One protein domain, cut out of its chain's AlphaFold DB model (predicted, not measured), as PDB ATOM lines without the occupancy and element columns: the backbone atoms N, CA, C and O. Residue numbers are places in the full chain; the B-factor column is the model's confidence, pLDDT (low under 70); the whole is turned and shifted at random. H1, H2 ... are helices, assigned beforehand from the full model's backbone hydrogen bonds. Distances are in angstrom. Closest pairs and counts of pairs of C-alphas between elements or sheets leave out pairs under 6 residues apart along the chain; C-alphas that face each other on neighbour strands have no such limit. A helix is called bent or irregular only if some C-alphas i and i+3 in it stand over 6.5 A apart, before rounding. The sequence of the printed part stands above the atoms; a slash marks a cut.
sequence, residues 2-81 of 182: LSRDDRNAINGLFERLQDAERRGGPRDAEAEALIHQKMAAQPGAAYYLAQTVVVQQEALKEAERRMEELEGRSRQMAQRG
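What this domain is: This is residues 2 to 81 of the 182 residues of the protein "DUF2076 domain-containing protein" of Hyphomicrobiales bacterium (UniProt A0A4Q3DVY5). A long straight helix, H3, is crossed at about a right angle by a shorter helix, H1, and the chain makes an open loop between the two: H1 runs out past the crossing, H2 folds back at a distance from H1 without meeting it, and H3 then passes across H1. Residues 59 to 81, most of them in H3, stick out as a long arm past the crossing. The printed part has 80 residues with three named helices in the order H1, H2, H3 and no named strand, and its class is all helix. It is extended, with a radius of gyration of the C-alphas of 19.0 A, and its flat outline spans 61 by 34 by 18 A.

How they stand to each other: H1, residues 4 to 23, touches H3, residues 45 to 79, with 4 pairs of C-alphas within 8 A. The closest C-alphas of the two are those of Ala 9 and Val 54, 6.6 A apart. H1 touches H3 with residues 9 to 13 alone, and H3 touches H1 with residues 50 to 54 alone. The lines of H1 and H3 stand about perpendicular, at 90 degrees. H2, residues 29 to 41, is apart from H1, though a tight link of 5 residues joins them. H2 and H3 are close but not clearly touching, with 2 pairs of C-alphas within 8 A, the closest being those of Met 39 and Ala 45 at 6.3 A. They run opposite ways at a steep tilt of 64 degrees. In H1, H2 and H3 every O i to N i+4 pair is within hydrogen-bond range.

Where its parts are: H1 runs from Arg 4, with its C-alpha at (24.205, 47.213, 54.349), to Arg 23, and measures 29.0 A from first to last C-alpha. H2 runs from Ala 29, with its C-alpha at (-10.599, 43.862, 64.889), to Ala 41, over 18.4 A. H3 runs from Ala 45 to Gln 79, with C-alpha 79 at (10.377, 67.630, 20.479), over 50.9 A, and is the longest helix with 35 residues. No helix is bent.

The domain as a whole: The two C-alphas farthest apart are those of Ala 41 and Gly 81, at 62.6 A. The C-alphas of the first and last printed residues, Leu 2 and Gly 81, are 50.8 A apart. Residues 15 to 49 stand free, of which 15 to 23 belong to H1, 29 to 41 to H2 and 45 to 49 to H3. Residues 59 to 81 stand free too, of which 59 to 79 belong to H3. The printed part has no cut, and the links H1 to H2 and H2 to H3 are both tight. The mean pLDDT of the printed part is 88.2, and residues 77 to 81 are under 70.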
ATOM      1  N   LEU A   2      23.623  39.905  56.906       76.06
ATOM      2  CA  LEU A   2      22.717  40.943  56.403       76.06
ATOM      3  C   LEU A   2      23.535  42.080  55.773       76.06
ATOM      4  O   LEU A   2      24.394  42.643  56.466       76.06
ATOM      5  N   SER A   3      23.298  42.381  54.494       86.25
ATOM      6  CA  SER A   3      24.038  43.416  53.768       86.25
ATOM      7  C   SER A   3      23.692  44.814  54.304       86.25
ATOM      8  O   SER A   3      22.728  45.001  55.054       86.25
ATOM      9  N   ARG A   4      24.507  45.822  53.971       86.31
ATOM     10  CA  ARG A   4      24.205  47.213  54.349       86.31
ATOM     11  C   ARG A   4      22.948  47.714  53.634       86.31
ATOM     12  O   ARG A   4      22.160  48.432  54.244       86.31
ATOM     13  N   ASP A   5      22.755  47.285  52.394       84.25
ATOM     14  CA  ASP A   5      21.600  47.644  51.577       84.25
ATOM     15  C   ASP A   5      20.327  46.969  52.101       84.25
ATOM     16  O   ASP A   5      19.315  47.645  52.271       84.25
ATOM     17  N   ASP A   6      20.409  45.699  52.514       84.00
ATOM     18  CA  ASP A   6      19.290  44.970  53.130       84.00
ATOM     19  C   ASP A   6      18.825  45.672  54.411       84.00
ATOM     20  O   ASP A   6      17.631  45.843  54.642       84.00
ATOM     21  N   ARG A   7      19.770  46.125  55.252       88.62
ATOM     22  CA  ARG A   7      19.449  46.875  56.480       88.62
ATOM     23  C   ARG A   7      18.709  48.170  56.171       88.62
ATOM     24  O   ARG A   7      17.735  48.486  56.846       88.62
ATOM     25  N   ASN A   8      19.164  48.909  55.163       89.94
ATOM     26  CA  ASN A   8      18.525  50.157  54.756       89.94
ATOM     27  C   ASN A   8      17.119  49.904  54.191       89.94
ATOM     28  O   ASN A   8      16.185  50.627  54.538       89.94
ATOM     29  N   ALA A   9      16.953  48.861  53.372       87.75
ATOM     30  CA  ALA A   9      15.664  48.475  52.806       87.75
ATOM     31  C   ALA A   9      14.659  48.080  53.896       87.75
ATOM     32  O   ALA A   9      13.523  48.555  53.889       87.75
ATOM     33  N   ILE A  10      15.098  47.277  54.870       89.31
ATOM     34  CA  ILE A  10      14.277  46.874  56.016       89.31
ATOM     35  C   ILE A  10      13.881  48.100  56.849       89.31
ATOM     36  O   ILE A  10      12.701  48.273  57.138       89.31
ATOM     37  N   ASN A  11      14.821  48.984  57.194       92.69
ATOM     38  CA  ASN A  11      14.507  50.187  57.974       92.69
ATOM     39  C   ASN A  11      13.480  51.076  57.257       92.69
ATOM     40  O   ASN A  11      12.470  51.452  57.848       92.69
ATOM     41  N   GLY A  12      13.688  51.334  55.963       91.12
ATOM     42  CA  GLY A  12      12.749  52.122  55.165       91.12
ATOM     43  C   GLY A  12      11.372  51.462  55.023       91.12
ATOM     44  O   GLY A  12      10.363  52.161  54.944       91.12
ATOM     45  N   LEU A  13      11.295  50.126  55.010       91.12
ATOM     46  CA  LEU A  13      10.020  49.404  55.039       91.12
ATOM     47  C   LEU A  13       9.246  49.693  56.334       91.12
ATOM     48  O   LEU A  13       8.053  49.982  56.269       91.12
ATOM     49  N   PHE A  14       9.908  49.646  57.491       93.00
ATOM     50  CA  PHE A  14       9.257  49.910  58.777       93.00
ATOM     51  C   PHE A  14       8.834  51.375  58.940       93.00
ATOM     52  O   PHE A  14       7.749  51.625  59.461       93.00
ATOM     53  N   GLU A  15       9.622  52.332  58.441       94.25
ATOM     54  CA  GLU A  15       9.221  53.748  58.397       94.25
ATOM     55  C   GLU A  15       7.935  53.938  57.579       94.25
ATOM     56  O   GLU A  15       6.974  54.549  58.048       94.25
ATOM     57  N   ARG A  16       7.862  53.330  56.385       90.19
ATOM     58  CA  ARG A  16       6.653  53.368  55.546       90.19
ATOM     59  C   ARG A  16       5.456  52.687  56.204       90.19
ATOM     60  O   ARG A  16       4.341  53.190  56.085       90.19
ATOM     61  N   LEU A  17       5.668  51.558  56.880       91.06
ATOM     62  CA  LEU A  17       4.605  50.857  57.602       91.06
ATOM     63  C   LEU A  17       4.041  51.730  58.731       91.06
ATOM     64  O   LEU A  17       2.825  51.811  58.888       91.06
ATOM     65  N   GLN A  18       4.910  52.438  59.457       92.25
ATOM     66  CA  GLN A  18       4.503  53.374  60.501       92.25
ATOM     67  C   GLN A  18       3.718  54.566  59.932       92.25
ATOM     68  O   GLN A  18       2.718  54.987  60.514       92.25
ATOM     69  N   ASP A  19       4.135  55.104  58.787       92.94
ATOM     70  CA  ASP A  19       3.395  56.168  58.108       92.94
ATOM     71  C   ASP A  19       2.030  55.690  57.599       92.94
ATOM     72  O   ASP A  19       1.038  56.410  57.734       92.94
ATOM     73  N   ALA A  20       1.955  54.477  57.047       90.12
ATOM     74  CA  ALA A  20       0.703  53.864  56.611       90.12
ATOM     75  C   ALA A  20      -0.253  53.634  57.788       90.12
ATOM     76  O   ALA A  20      -1.439  53.920  57.670       90.12
ATOM     77  N   GLU A  21       0.259  53.194  58.938       90.94
ATOM     78  CA  GLU A  21      -0.521  53.029  60.165       90.94
ATOM     79  C   GLU A  21      -1.072  54.360  60.687       90.94
ATOM     80  O   GLU A  21      -2.238  54.439  61.061       90.94
ATOM     81  N   ARG A  22      -0.269  55.431  60.659       90.94
ATOM     82  CA  ARG A  22      -0.708  56.773  61.082       90.94
ATOM     83  C   ARG A  22      -1.756  57.384  60.158       90.94
ATOM     84  O   ARG A  22      -2.578  58.176  60.610       90.94
ATOM     85  N   ARG A  23      -1.678  57.087  58.858       92.69
ATOM     86  CA  ARG A  23      -2.622  57.579  57.840       92.69
ATOM     87  C   ARG A  23      -3.858  56.688  57.707       92.69
ATOM     88  O   ARG A  23      -4.856  57.130  57.143       92.69
ATOM     89  N   GLY A  24      -3.765  55.444  58.163       87.19
ATOM     90  CA  GLY A  24      -4.822  54.450  58.079       87.19
ATOM     91  C   GLY A  24      -6.002  54.775  58.988       87.19
ATOM     92  O   GLY A  24      -5.861  55.413  60.031       87.19
ATOM     93  N   GLY A  25      -7.184  54.322  58.578       86.69
ATOM     94  CA  GLY A  25      -8.351  54.286  59.452       86.69
ATOM     95  C   GLY A  25      -8.237  53.187  60.519       86.69
ATOM     96  O   GLY A  25      -7.233  52.472  60.576       86.69
ATOM     97  N   PRO A  26      -9.275  53.023  61.357       89.94
ATOM     98  CA  PRO A  26      -9.336  51.941  62.332       89.94
ATOM     99  C   PRO A  26      -9.095  50.584  61.664       89.94
ATOM    100  O   PRO A  26      -9.680  50.292  60.619       89.94
ATOM    101  N   ARG A  27      -8.233  49.764  62.268       90.81
ATOM    102  CA  ARG A  27      -8.012  48.387  61.825       90.81
ATOM    103  C   ARG A  27      -9.261  47.558  62.100       90.81
ATOM    104  O   ARG A  27      -9.965  47.785  63.083       90.81
ATOM    105  N   ASP A  28      -9.512  46.587  61.235       95.38
ATOM    106  CA  ASP A  28     -10.548  45.588  61.466       95.38
ATOM    107  C   ASP A  28     -10.111  44.650  62.605       95.38
ATOM    108  O   ASP A  28      -9.082  43.974  62.509       95.38
ATOM    109  N   ALA A  29     -10.893  44.629  63.685       95.56
ATOM    110  CA  ALA A  29     -10.599  43.862  64.889       95.56
ATOM    111  C   ALA A  29     -10.626  42.340  64.656       95.56
ATOM    112  O   ALA A  29      -9.837  41.618  65.269       95.56
ATOM    113  N   GLU A  30     -11.496  41.838  63.770       96.94
ATOM    114  CA  GLU A  30     -11.557  40.406  63.453       96.94
ATOM    115  C   GLU A  30     -10.329  39.984  62.643       96.94
ATOM    116  O   GLU A  30      -9.685  38.971  62.946       96.94
ATOM    117  N   ALA A  31      -9.956  40.803  61.656       95.81
ATOM    118  CA  ALA A  31      -8.758  40.579  60.859       95.81
ATOM    119  C   ALA A  31      -7.489  40.621  61.727       95.81
ATOM    120  O   ALA A  31      -6.625  39.753  61.598       95.81
ATOM    121  N   GLU A  32      -7.382  41.585  62.646       95.12
ATOM    122  CA  GLU A  32      -6.226  41.729  63.536       95.12
ATOM    123  C   GLU A  32      -6.067  40.527  64.477       95.12
ATOM    124  O   GLU A  32      -4.967  39.982  64.601       95.12
ATOM    125  N   ALA A  33      -7.165  40.040  65.064       97.19
ATOM    126  CA  ALA A  33      -7.150  38.848  65.910       97.19
ATOM    127  C   ALA A  33      -6.690  37.594  65.143       97.19
ATOM    128  O   ALA A  33      -5.856  36.826  65.641       97.19
ATOM    129  N   LEU A  34      -7.182  37.401  63.914       97.44
ATOM    130  CA  LEU A  34      -6.779  36.278  63.066       97.44
ATOM    131  C   LEU A  34      -5.302  36.370  62.661       97.44
ATOM    132  O   LEU A  34      -4.576  35.375  62.748       97.44
ATOM    133  N   ILE A  35      -4.836  37.553  62.249       94.75
ATOM    134  CA  ILE A  35      -3.430  37.784  61.890       94.75
ATOM    135  C   ILE A  35      -2.532  37.498  63.095       94.75
ATOM    136  O   ILE A  35      -1.557  36.758  62.957       94.75
ATOM    137  N   HIS A  36      -2.886  37.993  64.284       95.50
ATOM    138  CA  HIS A  36      -2.151  37.715  65.519       95.50
ATOM    139  C   HIS A  36      -2.056  36.215  65.810       95.50
ATOM    140  O   HIS A  36      -0.966  35.713  66.092       95.50
ATOM    141  N   GLN A  37      -3.163  35.476  65.688       96.88
ATOM    142  CA  GLN A  37      -3.164  34.026  65.874       96.88
ATOM    143  C   GLN A  37      -2.229  33.323  64.875       96.88
ATOM    144  O   GLN A  37      -1.442  32.459  65.267       96.88
ATOM    145  N   LYS A  38      -2.285  33.695  63.590       96.38
ATOM    146  CA  LYS A  38      -1.437  33.102  62.542       96.38
ATOM    147  C   LYS A  38       0.041  33.438  62.738       96.38
ATOM    148  O   LYS A  38       0.879  32.553  62.591       96.38
ATOM    149  N   MET A  39       0.361  34.671  63.121       94.75
ATOM    150  CA  MET A  39       1.735  35.080  63.421       94.75
ATOM    151  C   MET A  39       2.290  34.370  64.660       94.75
ATOM    152  O   MET A  39       3.450  33.969  64.657       94.75
ATOM    153  N   ALA A  40       1.468  34.158  65.692       95.88
ATOM    154  CA  ALA A  40       1.865  33.386  66.868       95.88
ATOM    155  C   ALA A  40       2.096  31.902  66.531       95.88
ATOM    156  O   ALA A  40       3.053  31.302  67.016       95.88
ATOM    157  N   ALA A  41       1.254  31.321  65.669       97.19
ATOM    158  CA  ALA A  41       1.419  29.949  65.190       97.19
ATOM    159  C   ALA A  41       2.649  29.781  64.279       97.19
ATOM    160  O   ALA A  41       3.250  28.710  64.244       97.19
ATOM    161  N   GLN A  42       3.038  30.835  63.555       96.19
ATOM    162  CA  GLN A  42       4.182  30.828  62.650       96.19
ATOM    163  C   GLN A  42       5.051  32.083  62.839       96.19
ATOM    164  O   GLN A  42       4.988  33.010  62.026       96.19
ATOM    165  N   PRO A  43       5.944  32.105  63.846       92.25
ATOM    166  CA  PRO A  43       6.806  33.262  64.110       92.25
ATOM    167  C   PRO A  43       7.710  33.634  62.924       92.25
ATOM    168  O   PRO A  43       8.007  34.804  62.696       92.25
ATOM    169  N   GLY A  44       8.107  32.641  62.116       94.19
ATOM    170  CA  GLY A  44       8.893  32.855  60.898       94.19
ATOM    171  C   GLY A  44       8.145  33.598  59.783       94.19
ATOM    172  O   GLY A  44       8.788  34.107  58.869       94.19
ATOM    173  N   ALA A  45       6.810  33.708  59.843       93.12
ATOM    174  CA  ALA A  45       6.019  34.399  58.823       93.12
ATOM    175  C   ALA A  45       6.436  35.868  58.667       93.12
ATOM    176  O   ALA A  45       6.517  36.360  57.546       93.12
ATOM    177  N   ALA A  46       6.782  36.541  59.771       90.38
ATOM    178  CA  ALA A  46       7.238  37.930  59.744       90.38
ATOM    179  C   ALA A  46       8.482  38.116  58.858       90.38
ATOM    180  O   ALA A  46       8.561  39.072  58.089       90.38
ATOM    181  N   TYR A  47       9.424  37.173  58.923       90.38
ATOM    182  CA  TYR A  47      10.644  37.208  58.120       90.38
ATOM    183  C   TYR A  47      10.341  37.075  56.622       90.38
ATOM    184  O   TYR A  47      10.804  37.887  55.823       90.38
ATOM    185  N   TYR A  48       9.514  36.100  56.238       91.94
ATOM    186  CA  TYR A  48       9.184  35.864  54.830       91.94
ATOM    187  C   TYR A  48       8.286  36.952  54.229       91.94
ATOM    188  O   TYR A  48       8.466  37.322  53.068       91.94
ATOM    189  N   LEU A  49       7.355  37.511  55.009       91.38
ATOM    190  CA  LEU A  49       6.554  38.659  54.579       91.38
ATOM    191  C   LEU A  49       7.445  39.877  54.328       91.38
ATOM    192  O   LEU A  49       7.354  40.484  53.263       91.38
ATOM    193  N   ALA A  50       8.359  40.189  55.253       89.88
ATOM    194  CA  ALA A  50       9.311  41.281  55.071       89.88
ATOM    195  C   ALA A  50      10.190  41.066  53.829       89.88
ATOM    196  O   ALA A  50      10.334  41.978  53.018       89.88
ATOM    197  N   GLN A  51      10.710  39.851  53.636       89.06
ATOM    198  CA  GLN A  51      11.495  39.496  52.452       89.06
ATOM    199  C   GLN A  51      10.704  39.717  51.155       89.06
ATOM    200  O   GLN A  51      11.220  40.303  50.207       89.06
ATOM    201  N   THR A  52       9.440  39.294  51.127       89.00
ATOM    202  CA  THR A  52       8.573  39.451  49.954       89.00
ATOM    203  C   THR A  52       8.327  40.930  49.645       89.00
ATOM    204  O   THR A  52       8.445  41.348  48.495       89.00
ATOM    205  N   VAL A  53       8.037  41.746  50.663       90.00
ATOM    206  CA  VAL A  53       7.766  43.178  50.472       90.00
ATOM    207  C   VAL A  53       9.011  43.937  50.000       90.00
ATOM    208  O   VAL A  53       8.893  44.812  49.145       90.00
ATOM    209  N   VAL A  54      10.203  43.601  50.502       87.75
ATOM    210  CA  VAL A  54      11.458  44.226  50.043       87.75
ATOM    211  C   VAL A  54      11.699  43.952  48.555       87.75
ATOM    212  O   VAL A  54      11.974  44.885  47.804       87.75
ATOM    213  N   VAL A  55      11.513  42.707  48.100       88.38
ATOM    214  CA  VAL A  55      11.663  42.346  46.677       88.38
ATOM    215  C   VAL A  55      10.637  43.076  45.803       88.38
ATOM    216  O   VAL A  55      10.981  43.602  44.745       88.38
ATOM    217  N   GLN A  56       9.382  43.163  46.251       85.94
ATOM    218  CA  GLN A  56       8.341  43.895  45.521       85.94
ATOM    219  C   GLN A  56       8.665  45.389  45.373       85.94
ATOM    220  O   GLN A  56       8.358  45.984  44.343       85.94
ATOM    221  N   GLN A  57       9.306  46.000  46.370       81.50
ATOM    222  CA  GLN A  57       9.712  47.406  46.303       81.50
ATOM    223  C   GLN A  57      10.829  47.643  45.289       81.50
ATOM    224  O   GLN A  57      10.816  48.654  44.590       81.50
ATOM    225  N   GLU A  58      11.782  46.720  45.189       85.69
ATOM    226  CA  GLU A  58      12.842  46.806  44.189       85.69
ATOM    227  C   GLU A  58      12.274  46.672  42.772       85.69
ATOM    228  O   GLU A  58      12.581  47.489  41.904       85.69
ATOM    229  N   ALA A  59      11.344  45.730  42.579       86.44
ATOM    230  CA  ALA A  59      10.627  45.571  41.319       86.44
ATOM    231  C   ALA A  59       9.823  46.829  40.940       86.44
ATOM    232  O   ALA A  59       9.857  47.256  39.786       86.44
ATOM    233  N   LEU A  60       9.138  47.458  41.905       88.19
ATOM    234  CA  LEU A  60       8.392  48.698  41.670       88.19
ATOM    235  C   LEU A  60       9.322  49.855  41.289       88.19
ATOM    236  O   LEU A  60       9.073  50.546  40.305       88.19
ATOM    237  N   LYS A  61      10.429  50.027  42.016       88.50
ATOM    238  CA  LYS A  61      11.420  51.074  41.738       88.50
ATOM    239  C   LYS A  61      12.059  50.904  40.358       88.50
ATOM    240  O   LYS A  61      12.319  51.883  39.659       88.50
ATOM    241  N   GLU A  62      12.323  49.666  39.948       90.25
ATOM    242  CA  GLU A  62      12.829  49.395  38.607       90.25
ATOM    243  C   GLU A  62      11.776  49.701  37.531       90.25
ATOM    244  O   GLU A  62      12.109  50.284  36.496       90.25
ATOM    245  N   ALA A  63      10.509  49.355  37.780       89.56
ATOM    246  CA  ALA A  63       9.407  49.680  36.881       89.56
ATOM    247  C   ALA A  63       9.244  51.200  36.698       89.56
ATOM    248  O   ALA A  63       9.118  51.659  35.563       89.56
ATOM    249  N   GLU A  64       9.326  51.981  37.778       90.19
ATOM    250  CA  GLU A  64       9.296  53.451  37.743       90.19
ATOM    251  C   GLU A  64      10.422  54.026  36.882       90.19
ATOM    252  O   GLU A  64      10.162  54.803  35.962       90.19
ATOM    253  N   ARG A  65      11.666  53.574  37.090       94.50
ATOM    254  CA  ARG A  65      12.810  54.032  36.285       94.50
ATOM    255  C   ARG A  65      12.606  53.755  34.794       94.50
ATOM    256  O   ARG A  65      12.900  54.598  33.950       94.50
ATOM    257  N   ARG A  66      12.081  52.575  34.451       88.81
ATOM    258  CA  ARG A  66      11.785  52.215  33.055       88.81
ATOM    259  C   ARG A  66      10.689  53.102  32.459       88.81
ATOM    260  O   ARG A  66      10.783  53.451  31.281       88.81
ATOM    261  N   MET A  67       9.674  53.470  33.243       90.44
ATOM    262  CA  MET A  67       8.639  54.414  32.810       90.44
ATOM    263  C   MET A  67       9.233  55.798  32.533       90.44
ATOM    264  O   MET A  67       9.015  56.325  31.446       90.44
ATOM    265  N   GLU A  68      10.068  56.336  33.424       93.62
ATOM    266  CA  GLU A  68      10.742  57.625  33.206       93.62
ATOM    267  C   GLU A  68      11.617  57.624  31.939       93.62
ATOM    268  O   GLU A  68      11.598  58.576  31.156       93.62
ATOM    269  N   GLU A  69      12.346  56.537  31.670       90.50
ATOM    270  CA  GLU A  69      13.136  56.384  30.440       90.50
ATOM    271  C   GLU A  69      12.265  56.340  29.172       90.50
ATOM    272  O   GLU A  69      12.638  56.862  28.114       90.50
ATOM    273  N   LEU A  70      11.110  55.674  29.235       88.00
ATOM    274  CA  LEU A  70      10.146  55.633  28.133       88.00
ATOM    275  C   LEU A  70       9.511  57.009  27.900       88.00
ATOM    276  O   LEU A  70       9.435  57.460  26.756       88.00
ATOM    277  N   GLU A  71       9.132  57.710  28.966       87.06
ATOM    278  CA  GLU A  71       8.607  59.072  28.893       87.06
ATOM    279  C   GLU A  71       9.644  60.058  28.348       87.06
ATOM    280  O   GLU A  71       9.314  60.896  27.508       87.06
ATOM    281  N   GLY A  72      10.910  59.934  28.752       87.81
ATOM    282  CA  GLY A  72      12.008  60.750  28.235       87.81
ATOM    283  C   GLY A  72      12.208  60.576  26.727       87.81
ATOM    284  O   GLY A  72      12.310  61.564  25.994       87.81
ATOM    285  N   ARG A  73      12.178  59.329  26.239       83.25
ATOM    286  CA  ARG A  73      12.240  59.021  24.797       83.25
ATOM    287  C   ARG A  73      11.033  59.564  24.038       83.25
ATOM    288  O   ARG A  73      11.203  60.147  22.968       83.25
ATOM    289  N   SER A  74       9.837  59.424  24.607       77.62
ATOM    290  CA  SER A  74       8.608  59.988  24.040       77.62
ATOM    291  C   SER A  74       8.694  61.513  23.929       77.62
ATOM    292  O   SER A  74       8.426  62.072  22.867       77.62
ATOM    293  N   ARG A  75       9.179  62.203  24.973       78.38
ATOM    294  CA  ARG A  75       9.393  63.660  24.949       78.38
ATOM    295  C   ARG A  75      10.452  64.086  23.930       78.38
ATOM    296  O   ARG A  75      10.260  65.107  23.277       78.38
ATOM    297  N   GLN A  76      11.524  63.316  23.748       72.75
ATOM    298  CA  GLN A  76      12.513  63.572  22.690       72.75
ATOM    299  C   GLN A  76      11.931  63.389  21.284       72.75
ATOM    300  O   GLN A  76      12.198  64.209  20.408       72.75
ATOM    301  N   MET A  77      11.105  62.362  21.059       63.16
ATOM    302  CA  MET A  77      10.389  62.193  19.788       63.16
ATOM    303  C   MET A  77       9.338  63.287  19.560       63.16
ATOM    304  O   MET A  77       9.201  63.754  18.437       63.16
ATOM    305  N   ALA A  78       8.646  63.745  20.606       63.56
ATOM    306  CA  ALA A  78       7.685  64.845  20.519       63.56
ATOM    307  C   ALA A  78       8.353  66.213  20.268       63.56
ATOM    308  O   ALA A  78       7.763  67.068  19.613       63.56
ATOM    309  N   GLN A  79       9.581  66.424  20.760       60.31
ATOM    310  CA  GLN A  79      10.377  67.630  20.479       60.31
ATOM    311  C   GLN A  79      10.990  67.625  19.077       60.31
ATOM    312  O   GLN A  79      11.214  68.692  18.508       60.31
ATOM    313  N   ARG A  80      11.206  66.448  18.481       57.72
ATOM    314  CA  ARG A  80      11.540  66.297  17.060       57.72
ATOM    315  C   ARG A  80      10.244  66.349  16.242       57.72
ATOM    316  O   ARG A  80       9.786  65.356  15.687       57.72
ATOM    317  N   GLY A  81       9.601  67.515  16.283       54.19
ATOM    318  CA  GLY A  81       8.279  67.742  15.713       54.19
ATOM    319  C   GLY A  81       8.216  67.396  14.214       54.19
ATOM    320  O   GLY A  81       9.167  67.674  13.486       54.19
TER     321      GLY A  81